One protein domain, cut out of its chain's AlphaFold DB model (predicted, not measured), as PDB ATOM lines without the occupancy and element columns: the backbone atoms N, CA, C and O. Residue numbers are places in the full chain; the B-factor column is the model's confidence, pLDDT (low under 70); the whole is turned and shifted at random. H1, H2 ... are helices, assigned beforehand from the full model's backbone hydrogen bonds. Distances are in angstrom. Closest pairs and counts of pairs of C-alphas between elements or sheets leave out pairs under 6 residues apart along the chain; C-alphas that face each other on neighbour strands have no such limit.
ATOM      1  N   PRO A 672      12.420   8.669  39.298       47.81
ATOM      2  CA  PRO A 672      12.216   8.042  40.615       47.81
ATOM      3  C   PRO A 672      10.758   7.746  41.009       47.81
ATOM      4  O   PRO A 672      10.492   6.860  41.818       47.81
ATOM      5  N   TRP A 673       9.796   8.474  40.436       48.06
ATOM      6  CA  TRP A 673       8.372   8.313  40.721       48.06
ATOM      7  C   TRP A 673       7.721   7.095  40.043       48.06
ATOM      8  O   TRP A 673       6.687   6.649  40.528       48.06
ATOM      9  N   GLU A 674       8.294   6.524  38.978       45.34
ATOM     10  CA  GLU A 674       7.766   5.285  38.369       45.34
ATOM     11  C   GLU A 674       8.163   4.031  39.160       45.34
ATOM     12  O   GLU A 674       7.446   3.032  39.163       45.34
ATOM     13  N   ILE A 675       9.274   4.105  39.891       48.75
ATOM     14  CA  ILE A 675       9.821   3.011  40.705       48.75
ATOM     15  C   ILE A 675       8.999   2.858  41.988       48.75
ATOM     16  O   ILE A 675       8.612   1.749  42.350       48.75
ATOM     17  N   LEU A 676       8.611   3.987  42.591       46.62
ATOM     18  CA  LEU A 676       7.631   4.051  43.679       46.62
ATOM     19  C   LEU A 676       6.233   3.532  43.282       46.62
ATOM     20  O   LEU A 676       5.405   3.331  44.157       46.62
ATOM     21  N   LEU A 677       5.943   3.301  41.995       47.12
ATOM     22  CA  LEU A 677       4.654   2.777  41.512       47.12
ATOM     23  C   LEU A 677       4.670   1.263  41.205       47.12
ATOM     24  O   LEU A 677       3.693   0.737  40.651       47.12
ATOM     25  N   ARG A 678       5.739   0.534  41.565       49.41
ATOM     26  CA  ARG A 678       5.783  -0.936  41.450       49.41
ATOM     27  C   ARG A 678       4.999  -1.625  42.587       49.41
ATOM     28  O   ARG A 678       5.143  -1.246  43.748       49.41
ATOM     29  N   PRO A 679       4.200  -2.670  42.280       41.53
ATOM     30  CA  PRO A 679       3.404  -3.405  43.274       41.53
ATOM     31  C   PRO A 679       4.252  -4.339  44.151       41.53
ATOM     32  O   PRO A 679       3.730  -4.963  45.063       41.53
ATOM     33  N   ASP A 680       5.544  -4.448  43.848       44.06
ATOM     34  CA  ASP A 680       6.516  -5.274  44.564       44.06
ATOM     35  C   ASP A 680       7.129  -4.513  45.763       44.06
ATOM     36  O   ASP A 680       7.831  -5.100  46.582       44.06
ATOM     37  N   ILE A 681       6.874  -3.195  45.843       47.66
ATOM     38  CA  ILE A 681       7.419  -2.257  46.842       47.66
ATOM     39  C   ILE A 681       6.296  -1.582  47.654       47.66
ATOM     40  O   ILE A 681       6.491  -1.271  48.826       47.66
ATOM     41  N   MET A 682       5.115  -1.366  47.062       50.31
ATOM     42  CA  MET A 682       3.946  -0.788  47.739       50.31
ATOM     43  C   MET A 682       2.831  -1.811  47.965       50.31
ATOM     44  O   MET A 682       2.661  -2.725  47.161       50.31
ATOM     45  N   ASP A 683       2.015  -1.580  49.001       51.44
ATOM     46  CA  ASP A 683       0.819  -2.368  49.322       51.44
ATOM     47  C   ASP A 683      -0.050  -2.623  48.076       51.44
ATOM     48  O   ASP A 683      -0.627  -1.710  47.467       51.44
ATOM     49  N   ALA A 684      -0.136  -3.902  47.712       46.25
ATOM     50  CA  ALA A 684      -0.825  -4.370  46.524       46.25
ATOM     51  C   ALA A 684      -2.323  -4.033  46.537       46.25
ATOM     52  O   ALA A 684      -2.880  -3.792  45.465       46.25
ATOM     53  N   MET A 685      -2.976  -3.958  47.706       46.28
ATOM     54  CA  MET A 685      -4.401  -3.622  47.787       46.28
ATOM     55  C   MET A 685      -4.651  -2.148  47.475       46.28
ATOM     56  O   MET A 685      -5.513  -1.835  46.651       46.28
ATOM     57  N   ALA A 686      -3.865  -1.244  48.064       52.16
ATOM     58  CA  ALA A 686      -3.928   0.188  47.771       52.16
ATOM     59  C   ALA A 686      -3.651   0.474  46.286       52.16
ATOM     60  O   ALA A 686      -4.371   1.234  45.629       52.16
ATOM     61  N   LEU A 687      -2.627  -0.181  45.731       54.84
ATOM     62  CA  LEU A 687      -2.211   0.003  44.343       54.84
ATOM     63  C   LEU A 687      -3.220  -0.611  43.354       54.84
ATOM     64  O   LEU A 687      -3.483  -0.022  42.306       54.84
ATOM     65  N   ASP A 688      -3.848  -1.745  43.676       57.56
ATOM     66  CA  ASP A 688      -4.936  -2.313  42.869       57.56
ATOM     67  C   ASP A 688      -6.214  -1.452  42.930       57.56
ATOM     68  O   ASP A 688      -6.854  -1.223  41.901       57.56
ATOM     69  N   HIS A 689      -6.543  -0.864  44.086       56.34
ATOM     70  CA  HIS A 689      -7.633   0.114  44.189       56.34
ATOM     71  C   HIS A 689      -7.369   1.340  43.299       56.34
ATOM     72  O   HIS A 689      -8.212   1.727  42.489       56.34
ATOM     73  N   LEU A 690      -6.157   1.900  43.344       56.84
ATOM     74  CA  LEU A 690      -5.772   3.025  42.488       56.84
ATOM     75  C   LEU A 690      -5.666   2.639  41.002       56.84
ATOM     76  O   LEU A 690      -5.981   3.456  40.138       56.84
ATOM     77  N   ARG A 691      -5.326   1.389  40.658       60.34
ATOM     78  CA  ARG A 691      -5.411   0.878  39.273       60.34
ATOM     79  C   ARG A 691      -6.857   0.783  38.779       60.34
ATOM     80  O   ARG A 691      -7.110   1.153  37.630       60.34
ATOM     81  N   LYS A 692      -7.803   0.373  39.634       64.38
ATOM     82  CA  LYS A 692      -9.255   0.396  39.353       64.38
ATOM     83  C   LYS A 692      -9.796   1.821  39.178       64.38
ATOM     84  O   LYS A 692     -10.743   1.997  38.417       64.38
ATOM     85  N   LEU A 693      -9.149   2.820  39.789       52.34
ATOM     86  CA  LEU A 693      -9.426   4.259  39.627       52.34
ATOM     87  C   LEU A 693      -8.658   4.927  38.460       52.34
ATOM     88  O   LEU A 693      -9.056   5.993  37.990       52.34
ATOM     89  N   LEU A 694      -7.622   4.282  37.901       55.91
ATOM     90  CA  LEU A 694      -6.944   4.682  36.654       55.91
ATOM     91  C   LEU A 694      -7.231   3.774  35.418       55.91
ATOM     92  O   LEU A 694      -6.291   3.449  34.675       55.91
ATOM     93  N   PRO A 695      -8.486   3.411  35.061       57.84
ATOM     94  CA  PRO A 695      -8.799   2.850  33.747       57.84
ATOM     95  C   PRO A 695      -8.355   3.777  32.610       57.84
ATOM     96  O   PRO A 695      -8.249   4.996  32.770       57.84
ATOM     97  N   ALA A 696      -8.155   3.212  31.416       49.94
ATOM     98  CA  ALA A 696      -7.719   3.976  30.245       49.94
ATOM     99  C   ALA A 696      -8.648   5.164  29.905       49.94
ATOM    100  O   ALA A 696      -8.165   6.183  29.421       49.94
ATOM    101  N   GLY A 697      -9.949   5.073  30.215       45.97
ATOM    102  CA  GLY A 697     -10.906   6.175  30.052       45.97
ATOM    103  C   GLY A 697     -10.623   7.381  30.959       45.97
ATOM    104  O   GLY A 697     -10.528   8.499  30.467       45.97
ATOM    105  N   LEU A 698     -10.400   7.169  32.263       50.22
ATOM    106  CA  LEU A 698     -10.112   8.267  33.202       50.22
ATOM    107  C   LEU A 698      -8.738   8.910  32.943       50.22
ATOM    108  O   LEU A 698      -8.578  10.116  33.143       50.22
ATOM    109  N   ARG A 699      -7.784   8.143  32.391       51.56
ATOM    110  CA  ARG A 699      -6.525   8.677  31.840       51.56
ATOM    111  C   ARG A 699      -6.739   9.486  30.552       51.56
ATOM    112  O   ARG A 699      -6.187  10.577  30.437       51.56
ATOM    113  N   ALA A 700      -7.556   9.005  29.610       48.59
ATOM    114  CA  ALA A 700      -7.863   9.718  28.363       48.59
ATOM    115  C   ALA A 700      -8.591  11.053  28.607       48.59
ATOM    116  O   ALA A 700      -8.321  12.041  27.928       48.59
ATOM    117  N   GLU A 701      -9.455  11.110  29.622       56.31
ATOM    118  CA  GLU A 701     -10.142  12.334  30.050       56.31
ATOM    119  C   GLU A 701      -9.301  13.222  30.994       56.31
ATOM    120  O   GLU A 701      -9.814  14.199  31.536       56.31
ATOM    121  N   LYS A 702      -8.010  12.903  31.197       58.41
ATOM    122  CA  LYS A 702      -7.058  13.612  32.082       58.41
ATOM    123  C   LYS A 702      -7.499  13.740  33.554       58.41
ATOM    124  O   LYS A 702      -6.967  14.578  34.278       58.41
ATOM    125  N   ARG A 703      -8.445  12.917  34.022       66.19
ATOM    126  CA  ARG A 703      -9.081  13.086  35.343       66.19
ATOM    127  C   ARG A 703      -8.191  12.673  36.512       66.19
ATOM    128  O   ARG A 703      -8.262  13.305  37.559       66.19
ATOM    129  N   MET A 704      -7.320  11.678  36.332       74.31
ATOM    130  CA  MET A 704      -6.217  11.383  37.253       74.31
ATOM    131  C   MET A 704      -5.017  10.829  36.474       74.31
ATOM    132  O   MET A 704      -5.187  10.048  35.537       74.31
ATOM    133  N   SER A 705      -3.805  11.253  36.838       77.00
ATOM    134  CA  SER A 705      -2.552  10.814  36.215       77.00
ATOM    135  C   SER A 705      -1.687  10.037  37.212       77.00
ATOM    136  O   SER A 705      -1.845  10.192  38.423       77.00
ATOM    137  N   TYR A 706      -0.732   9.239  36.726       69.62
ATOM    138  CA  TYR A 706       0.235   8.575  37.609       69.62
ATOM    139  C   TYR A 706       1.099   9.573  38.397       69.62
ATOM    140  O   TYR A 706       1.436   9.298  39.544       69.62
ATOM    141  N   ALA A 707       1.360  10.766  37.851       73.31
ATOM    142  CA  ALA A 707       2.034  11.842  38.578       73.31
ATOM    143  C   ALA A 707       1.200  12.378  39.760       73.31
ATOM    144  O   ALA A 707       1.772  12.784  40.767       73.31
ATOM    145  N   HIS A 708      -0.138  12.347  39.684       82.06
ATOM    146  CA  HIS A 708      -1.008  12.690  40.821       82.06
ATOM    147  C   HIS A 708      -0.911  11.622  41.920       82.06
ATOM    148  O   HIS A 708      -0.796  11.959  43.094       82.06
ATOM    149  N   VAL A 709      -0.906  10.337  41.539       78.31
ATOM    150  CA  VAL A 709      -0.759   9.213  42.484       78.31
ATOM    151  C   VAL A 709       0.609   9.252  43.170       78.31
ATOM    152  O   VAL A 709       0.678   9.184  44.391       78.31
ATOM    153  N   ALA A 710       1.691   9.442  42.411       69.31
ATOM    154  CA  ALA A 710       3.043   9.526  42.960       69.31
ATOM    155  C   ALA A 710       3.300  10.791  43.803       69.31
ATOM    156  O   ALA A 710       4.223  10.797  44.611       69.31
ATOM    157  N   ARG A 711       2.503  11.856  43.633       80.88
ATOM    158  CA  ARG A 711       2.500  13.025  44.528       80.88
ATOM    159  C   ARG A 711       1.781  12.725  45.840       80.88
ATOM    160  O   ARG A 711       2.378  12.899  46.894       80.88
ATOM    161  N   LEU A 712       0.567  12.169  45.781       82.00
ATOM    162  CA  LEU A 712      -0.182  11.726  46.969       82.00
ATOM    163  C   LEU A 712       0.632  10.739  47.827       82.00
ATOM    164  O   LEU A 712       0.705  10.908  49.041       82.00
ATOM    165  N   ALA A 713       1.330   9.794  47.190       73.69
ATOM    166  CA  ALA A 713       2.188   8.803  47.848       73.69
ATOM    167  C   ALA A 713       3.358   9.387  48.669       73.69
ATOM    168  O   ALA A 713       3.937   8.672  49.480       73.69
ATOM    169  N   ARG A 714       3.738  10.657  48.451       75.81
ATOM    170  CA  ARG A 714       4.807  11.333  49.213       75.81
ATOM    171  C   ARG A 714       4.324  11.945  50.523       75.81
ATOM    172  O   ARG A 714       5.147  12.201  51.391       75.81
ATOM    173  N   VAL A 715       3.024  12.222  50.635       76.62
ATOM    174  CA  VAL A 715       2.423  12.927  51.783       76.62
ATOM    175  C   VAL A 715       1.554  12.017  52.645       76.62
ATOM    176  O   VAL A 715       1.326  12.321  53.810       76.62
ATOM    177  N   MET A 716       1.032  10.926  52.080       77.12
ATOM    178  CA  MET A 716       0.069  10.058  52.753       77.12
ATOM    179  C   MET A 716       0.160   8.615  52.231       77.12
ATOM    180  O   MET A 716       0.303   8.419  51.019       77.12
ATOM    181  N   PRO A 717       0.022   7.592  53.097       79.06
ATOM    182  CA  PRO A 717      -0.094   6.207  52.660       79.06
ATOM    183  C   PRO A 717      -1.242   6.031  51.661       79.06
ATOM    184  O   PRO A 717      -2.392   6.375  51.933       79.06
ATOM    185  N   LEU A 718      -0.949   5.452  50.493       72.75
ATOM    186  CA  LEU A 718      -1.939   5.294  49.422       72.75
ATOM    187  C   LEU A 718      -3.144   4.419  49.812       72.75
ATOM    188  O   LEU A 718      -4.190   4.523  49.175       72.75
ATOM    189  N   ALA A 719      -3.023   3.596  50.858       72.94
ATOM    190  CA  ALA A 719      -4.143   2.861  51.441       72.94
ATOM    191  C   ALA A 719      -5.237   3.809  51.962       72.94
ATOM    192  O   ALA A 719      -6.412   3.590  51.687       72.94
ATOM    193  N   GLU A 720      -4.866   4.908  52.620       78.00
ATOM    194  CA  GLU A 720      -5.798   5.909  53.164       78.00
ATOM    195  C   GLU A 720      -6.444   6.727  52.039       78.00
ATOM    196  O   GLU A 720      -7.652   6.955  52.022       78.00
ATOM    197  N   VAL A 721      -5.653   7.076  51.020       78.19
ATOM    198  CA  VAL A 721      -6.129   7.722  49.784       78.19
ATOM    199  C   VAL A 721      -7.121   6.826  49.021       78.19
ATOM    200  O   VAL A 721      -8.057   7.331  48.397       78.19
ATOM    201  N   GLY A 722      -6.942   5.501  49.091       74.94
ATOM    202  CA  GLY A 722      -7.876   4.499  48.572       74.94
ATOM    203  C   GLY A 722      -9.105   4.258  49.460       74.94
ATOM    204  O   GLY A 722     -10.164   3.927  48.937       74.94
ATOM    205  N   GLN A 723      -8.993   4.457  50.777       81.50
ATOM    206  CA  GLN A 723     -10.110   4.394  51.732       81.50
ATOM    207  C   GLN A 723     -10.984   5.658  51.719       81.50
ATOM    208  O   GLN A 723     -12.141   5.595  52.127       81.50
ATOM    209  N   CYS A 724     -10.465   6.791  51.233       84.69
ATOM    210  CA  CYS A 724     -11.209   8.038  51.068       84.69
ATOM    211  C   CYS A 724     -12.485   7.831  50.211       84.69
ATOM    212  O   CYS A 724     -12.394   7.665  48.987       84.69
ATOM    213  N   PRO A 725     -13.695   7.921  50.802       85.44
ATOM    214  CA  PRO A 725     -14.967   7.642  50.119       85.44
ATOM    215  C   PRO A 725     -15.361   8.721  49.095       85.44
ATOM    216  O   PRO A 725     -16.359   8.600  48.381       85.44
ATOM    217  N   ASP A 726     -14.593   9.808  49.033       87.44
ATOM    218  CA  ASP A 726     -14.814  10.938  48.140       87.44
ATOM    219  C   ASP A 726     -13.928  10.888  46.883       87.44
ATOM    220  O   ASP A 726     -14.222  11.606  45.923       87.44
ATOM    221  N   THR A 727     -12.891  10.039  46.847       83.94
ATOM    222  CA  THR A 727     -11.893   9.975  45.760       83.94
ATOM    223  C   THR A 727     -12.539   9.792  44.381       83.94
ATOM    224  O   THR A 727     -12.229  10.546  43.455       83.94
ATOM    225  N   ASP A 728     -13.510   8.886  44.241       80.94
ATOM    226  CA  ASP A 728     -14.260   8.690  42.988       80.94
ATOM    227  C   ASP A 728     -14.973   9.974  42.533       80.94
ATOM    228  O   ASP A 728     -14.913  10.371  41.368       80.94
ATOM    229  N   HIS A 729     -15.605  10.696  43.463       84.06
ATOM    230  CA  HIS A 729     -16.296  11.949  43.162       84.06
ATOM    231  C   HIS A 729     -15.325  13.080  42.791       84.06
ATOM    232  O   HIS A 729     -15.645  13.889  41.920       84.06
ATOM    233  N   VAL A 730     -14.141  13.126  43.408       85.81
ATOM    234  CA  VAL A 730     -13.056  14.063  43.075       85.81
ATOM    235  C   VAL A 730     -12.535  13.823  41.659       85.81
ATOM    236  O   VAL A 730     -12.429  14.770  40.869       85.81
ATOM    237  N   ILE A 731     -12.256  12.564  41.312       83.25
ATOM    238  CA  ILE A 731     -11.798  12.166  39.977       83.25
ATOM    239  C   ILE A 731     -12.905  12.446  38.953       83.25
ATOM    240  O   ILE A 731     -12.663  13.109  37.942       83.25
ATOM    241  N   CYS A 732     -14.152  12.054  39.228       82.44
ATOM    242  CA  CYS A 732     -15.294  12.350  38.364       82.44
ATOM    243  C   CYS A 732     -15.575  13.855  38.207       82.44
ATOM    244  O   CYS A 732     -16.047  14.260  37.147       82.44
ATOM    245  N   ALA A 733     -15.254  14.697  39.191       82.56
ATOM    246  CA  ALA A 733     -15.344  16.155  39.073       82.56
ATOM    247  C   ALA A 733     -14.161  16.792  38.314       82.56
ATOM    248  O   ALA A 733     -14.172  18.001  38.087       82.56
ATOM    249  N   GLY A 734     -13.138  16.014  37.935       86.44
ATOM    250  CA  GLY A 734     -11.915  16.518  37.299       86.44
ATOM    251  C   GLY A 734     -10.999  17.298  38.250       86.44
ATOM    252  O   GLY A 734     -10.142  18.050  37.793       86.44
ATOM    253  N   LYS A 735     -11.174  17.143  39.570       89.00
ATOM    254  CA  LYS A 735     -10.495  17.940  40.606       89.00
ATOM    255  C   LYS A 735      -9.282  17.256  41.241       89.00
ATOM    256  O   LYS A 735      -8.795  17.726  42.264       89.00
ATOM    257  N   ALA A 736      -8.748  16.193  40.635       87.31
ATOM    258  CA  ALA A 736      -7.620  15.452  41.206       87.31
ATOM    259  C   ALA A 736      -6.390  16.333  41.496       87.31
ATOM    260  O   ALA A 736      -5.813  16.190  42.560       87.31
ATOM    261  N   GLU A 737      -6.024  17.288  40.633       88.50
ATOM    262  CA  GLU A 737      -4.908  18.219  40.915       88.50
ATOM    263  C   GLU A 737      -5.187  19.131  42.125       88.50
ATOM    264  O   GLU A 737      -4.272  19.462  42.873       88.50
ATOM    265  N   GLN A 738      -6.448  19.520  42.350       89.75
ATOM    266  CA  GLN A 738      -6.840  20.320  43.517       89.75
ATOM    267  C   GLN A 738      -6.812  19.476  44.798       89.75
ATOM    268  O   GLN A 738      -6.369  19.960  45.831       89.75
ATOM    269  N   PHE A 739      -7.220  18.207  44.720       90.25
ATOM    270  CA  PHE A 739      -7.132  17.244  45.820       90.25
ATOM    271  C   PHE A 739      -5.687  16.882  46.182       90.25
ATOM    272  O   PHE A 739      -5.342  16.900  47.356       90.25
ATOM    273  N   VAL A 740      -4.832  16.625  45.185       90.19
ATOM    274  CA  VAL A 740      -3.394  16.382  45.387       90.19
ATOM    275  C   VAL A 740      -2.773  17.558  46.135       90.19
ATOM    276  O   VAL A 740      -2.156  17.340  47.169       90.19
ATOM    277  N   ARG A 741      -3.017  18.799  45.685       90.06
ATOM    278  CA  ARG A 741      -2.544  20.006  46.384       90.06
ATOM    279  C   ARG A 741      -3.097  20.123  47.800       90.06
ATOM    280  O   ARG A 741      -2.343  20.450  48.701       90.06
ATOM    281  N   LEU A 742      -4.389  19.855  47.999       91.25
ATOM    282  CA  LEU A 742      -5.029  19.940  49.312       91.25
ATOM    283  C   LEU A 742      -4.390  18.977  50.327       91.25
ATOM    284  O   LEU A 742      -4.229  19.340  51.487       91.25
ATOM    285  N   VAL A 743      -3.994  17.779  49.884       89.12
ATOM    286  CA  VAL A 743      -3.249  16.811  50.703       89.12
ATOM    287  C   VAL A 743      -1.779  17.233  50.864       89.12
ATOM    288  O   VAL A 743      -1.269  17.211  51.978       89.12
ATOM    289  N   GLU A 744      -1.112  17.692  49.797       88.50
ATOM    290  CA  GLU A 744       0.276  18.200  49.835       88.50
ATOM    291  C   GLU A 744       0.471  19.394  50.780       88.50
ATOM    292  O   GLU A 744       1.517  19.494  51.415       88.50
ATOM    293  N   THR A 745      -0.510  20.294  50.899       87.94
ATOM    294  CA  THR A 745      -0.438  21.459  51.797       87.94
ATOM    295  C   THR A 745      -1.010  21.192  53.192       87.94
ATOM    296  O   THR A 745      -1.231  22.147  53.933       87.94
ATOM    297  N   GLY A 746      -1.348  19.943  53.538       86.31
ATOM    298  CA  GLY A 746      -2.014  19.613  54.807       86.31
ATOM    299  C   GLY A 746      -3.390  20.273  54.991       86.31
ATOM    300  O   GLY A 746      -3.908  20.327  56.102       86.31
ATOM    301  N   GLY A 747      -4.003  20.771  53.910       85.62
ATOM    302  CA  GLY A 747      -5.283  21.492  53.918       85.62
ATOM    303  C   GLY A 747      -6.510  20.600  54.129       85.62
ATOM    304  O   GLY A 747      -7.641  21.078  54.043       85.62
ATOM    305  N   ILE A 748      -6.299  19.307  54.378       88.62
ATOM    306  CA  ILE A 748      -7.313  18.368  54.844       88.62
ATOM    307  C   ILE A 748      -6.667  17.374  55.813       88.62
ATOM    308  O   ILE A 748      -5.607  16.818  55.527       88.62
ATOM    309  N   THR A 749      -7.278  17.161  56.979       87.44
ATOM    310  CA  THR A 749      -6.724  16.246  57.988       87.44
ATOM    311  C   THR A 749      -6.978  14.784  57.618       87.44
ATOM    312  O   THR A 749      -7.905  14.463  56.873       87.44
ATOM    313  N   ARG A 750      -6.198  13.861  58.198       85.44
ATOM    314  CA  ARG A 750      -6.369  12.405  58.024       85.44
ATOM    315  C   ARG A 750      -7.801  11.940  58.344       85.44
ATOM    316  O   ARG A 750      -8.387  11.169  57.593       85.44
ATOM    317  N   GLN A 751      -8.400  12.485  59.407       86.31
ATOM    318  CA  GLN A 751      -9.801  12.234  59.775       86.31
ATOM    319  C   GLN A 751     -10.788  12.794  58.736       86.31
ATOM    320  O   GLN A 751     -11.725  12.102  58.342       86.31
ATOM    321  N   GLN A 752     -10.574  14.019  58.243       87.94
ATOM    322  CA  GLN A 752     -11.408  14.615  57.190       87.94
ATOM    323  C   GLN A 752     -11.303  13.860  55.855       87.94
ATOM    324  O   GLN A 752     -12.285  13.793  55.122       87.94
ATOM    325  N   LEU A 753     -10.154  13.258  55.542       88.38
ATOM    326  CA  LEU A 753      -9.969  12.454  54.332       88.38
ATOM    327  C   LEU A 753     -10.744  11.124  54.381       88.38
ATOM    328  O   LEU A 753     -11.261  10.677  53.358       88.38
ATOM    329  N   LEU A 754     -10.896  10.532  55.569       87.88
ATOM    330  CA  LEU A 754     -11.741   9.352  55.793       87.88
ATOM    331  C   LEU A 754     -13.236   9.701  55.970       87.88
ATOM    332  O   LEU A 754     -14.095   8.841  55.791       87.88
ATOM    333  N   THR A 755     -13.571  10.957  56.290       91.06
ATOM    334  CA  THR A 755     -14.949  11.400  56.575       91.06
ATOM    335  C   THR A 755     -15.786  11.550  55.289       91.06
ATOM    336  O   THR A 755     -15.481  12.410  54.453       91.06
ATOM    337  N   PRO A 756     -16.900  10.802  55.118       89.56
ATOM    338  CA  PRO A 756     -17.730  10.864  53.914       89.56
ATOM    339  C   PRO A 756     -18.297  12.259  53.615       89.56
ATOM    340  O   PRO A 756     -19.136  12.785  54.345       89.56
ATOM    341  N   GLY A 757     -17.907  12.841  52.480       89.06
ATOM    342  CA  GLY A 757     -18.367  14.154  52.022       89.06
ATOM    343  C   GLY A 757     -17.504  15.346  52.445       89.06
ATOM    344  O   GLY A 757     -17.733  16.437  51.919       89.06
ATOM    345  N   ALA A 758     -16.525  15.181  53.341       91.44
ATOM    346  CA  ALA A 758     -15.690  16.290  53.806       91.44
ATOM    347  C   ALA A 758     -14.728  16.786  52.709       91.44
ATOM    348  O   ALA A 758     -14.678  17.983  52.425       91.44
ATOM    349  N   VAL A 759     -14.055  15.873  52.000       91.31
ATOM    350  CA  VAL A 759     -13.193  16.207  50.849       91.31
ATOM    351  C   VAL A 759     -13.998  16.900  49.739       91.31
ATOM    352  O   VAL A 759     -13.558  17.899  49.167       91.31
ATOM    353  N   ARG A 760     -15.222  16.425  49.464       91.31
ATOM    354  CA  ARG A 760     -16.173  17.065  48.543       91.31
ATOM    355  C   ARG A 760     -16.558  18.470  48.998       91.31
ATOM    356  O   ARG A 760     -16.623  19.359  48.150       91.31
ATOM    357  N   ALA A 761     -16.805  18.680  50.292       90.56
ATOM    358  CA  ALA A 761     -17.153  19.986  50.840       90.56
ATOM    359  C   ALA A 761     -16.005  20.993  50.666       90.56
ATOM    360  O   ALA A 761     -16.217  22.036  50.048       90.56
ATOM    361  N   VAL A 762     -14.787  20.645  51.103       91.44
ATOM    362  CA  VAL A 762     -13.597  21.513  51.001       91.44
ATOM    363  C   VAL A 762     -13.263  21.841  49.541       91.44
ATOM    364  O   VAL A 762     -13.025  22.995  49.197       91.44
ATOM    365  N   LEU A 763     -13.341  20.861  48.634       90.19
ATOM    366  CA  LEU A 763     -13.121  21.091  47.201       90.19
ATOM    367  C   LEU A 763     -14.305  21.772  46.490       90.19
ATOM    368  O   LEU A 763     -14.277  21.911  45.263       90.19
ATOM    369  N   GLY A 764     -15.373  22.164  47.191       90.44
ATOM    370  CA  GLY A 764     -16.563  22.777  46.590       90.44
ATOM    371  C   GLY A 764     -17.271  21.875  45.568       90.44
ATOM    372  O   GLY A 764     -17.939  22.361  44.649       90.44
ATOM    373  N   ILE A 765     -17.104  20.554  45.675       88.19
ATOM    374  CA  ILE A 765     -17.864  19.557  44.918       88.19
ATOM    375  C   ILE A 765     -19.230  19.453  45.588       88.19
ATOM    376  O   ILE A 765     -19.478  18.595  46.435       88.19
ATOM    377  N   ARG A 766     -20.134  20.363  45.202       80.50
ATOM    378  CA  ARG A 766     -21.540  20.311  45.620       80.50
ATOM    379  C   ARG A 766     -22.062  18.885  45.433       80.50
ATOM    380  O   ARG A 766     -21.830  18.294  44.375       80.50
ATOM    381  N   ARG A 767     -22.830  18.368  46.403       65.75
ATOM    382  CA  ARG A 767     -23.715  17.210  46.187       65.75
ATOM    383  C   ARG A 767     -24.688  17.569  45.062       65.75
ATOM    384  O   ARG A 767     -25.777  18.089  45.296       65.75
ATOM    385  N   GLY A 768     -24.288  17.305  43.823       54.97
ATOM    386  CA  GLY A 768     -25.215  17.233  42.716       54.97
ATOM    387  C   GLY A 768     -26.189  16.122  43.059       54.97
ATOM    388  O   GLY A 768     -25.787  14.960  43.030       54.97
ATOM    389  N   LYS A 769     -27.436  16.486  43.414       47.84
ATOM    390  CA  LYS A 769     -28.562  15.543  43.519       47.84
ATOM    391  C   LYS A 769     -28.423  14.567  42.373       47.84
ATOM    392  O   LYS A 769     -28.294  15.037  41.241       47.84
ATOM    393  N   GLU A 770     -28.400  13.272  42.663       45.50
ATOM    394  CA  GLU A 770     -27.952  12.275  41.703       45.50
ATOM    395  C   GLU A 770     -28.767  12.369  40.409       45.50
ATOM    396  O   GLU A 770     -29.823  11.763  40.254       45.50
TER     397      GLU A 770
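AT A GLANCE: This is residues 672 to 770 of the 798 residues of an uncharacterized protein of Sodiomyces alkalinus F11 (UniProt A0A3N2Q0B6). What does one see first? A cluster of short helices, in which H4 and H7 lie side by side, H2 crosses H5 at a steep angle and H8 packs on H5, while H5 and H6 lie nearest the middle. H1 and the last residues, 767 to 770, make the two ends of the longest axis, and H3 lies off at another side. What is it made of? The printed part has 99 residues with nine named helices, H1 to H9 in order, and no named strand: all helix. It is compact, with a radius of gyration of the C-alphas of 12.9 A, and spans 39 by 29 by 21 A.

HOW THE PARTS SIT: What does the first helix meet? H1, residues 672 to 675, only just touches H4, residues 706 to 715, with 3 pairs of C-alphas within 8 A; the closest are those of Trp 673 and Ala 710, 5.9 A apart. What do the next helices meet? H2, residues 684 to 693, touches H5, residues 718 to 723, at a steep tilt of 64 degrees, the same way; the closest C-alphas are those of Ala 686 and Ala 719, 4.5 A apart. H3, residues 696 to 700, touches no helix; its C-alpha 698 is 8.0 A from C-alpha 731 of H6, residues 727 to 732, close but not clearly touching. H4 touches H7, residues 736 to 744, at a shallow tilt of 18 degrees, the same way, closest at the C-alphas of Leu 712 and Val 740, 5.9 A apart. And the last two helices? H8, residues 750 to 754, touches H5, closest at the C-alphas of Gln 723 and Leu 754, 6.6 A apart. H9, residues 758 to 762, and H8 touch only at the corner, and only just, with 3 pairs of C-alphas within 8 A, the closest those of Gln 752 and Ala 758, 5.7 A apart. How do the backbones run? Every O i to N i+4 pair is within hydrogen-bond range in H2, H3, H5, H6, H7, H8 and H9, but 4 of 6 in H4; H1 is too short for such a pair, and 0 of its 1 O i to N i+3 pair is within range.

IN THESE COORDINATES: Where does the first helix begin? C-alpha 672 of H1 is at (12.216, 8.042, 40.615). How long are the longer helices? From first to last C-alpha, H2 is 14.0 A, H4 15.0 A and H7 12.0 A. Where does H9 end? C-alpha 762 is at (-13.597, 21.513, 51.001).

THE WHOLE: How far does it reach? The two C-alphas farthest apart are those of Pro 672 and Lys 769, 41.6 A. Is it unbroken? The printed part has no cut, and no link is long. Where is confidence low? The mean pLDDT of the printed part is 72.4, and residues 672 to 703, 706, 710 and 767 to 770 are under 70.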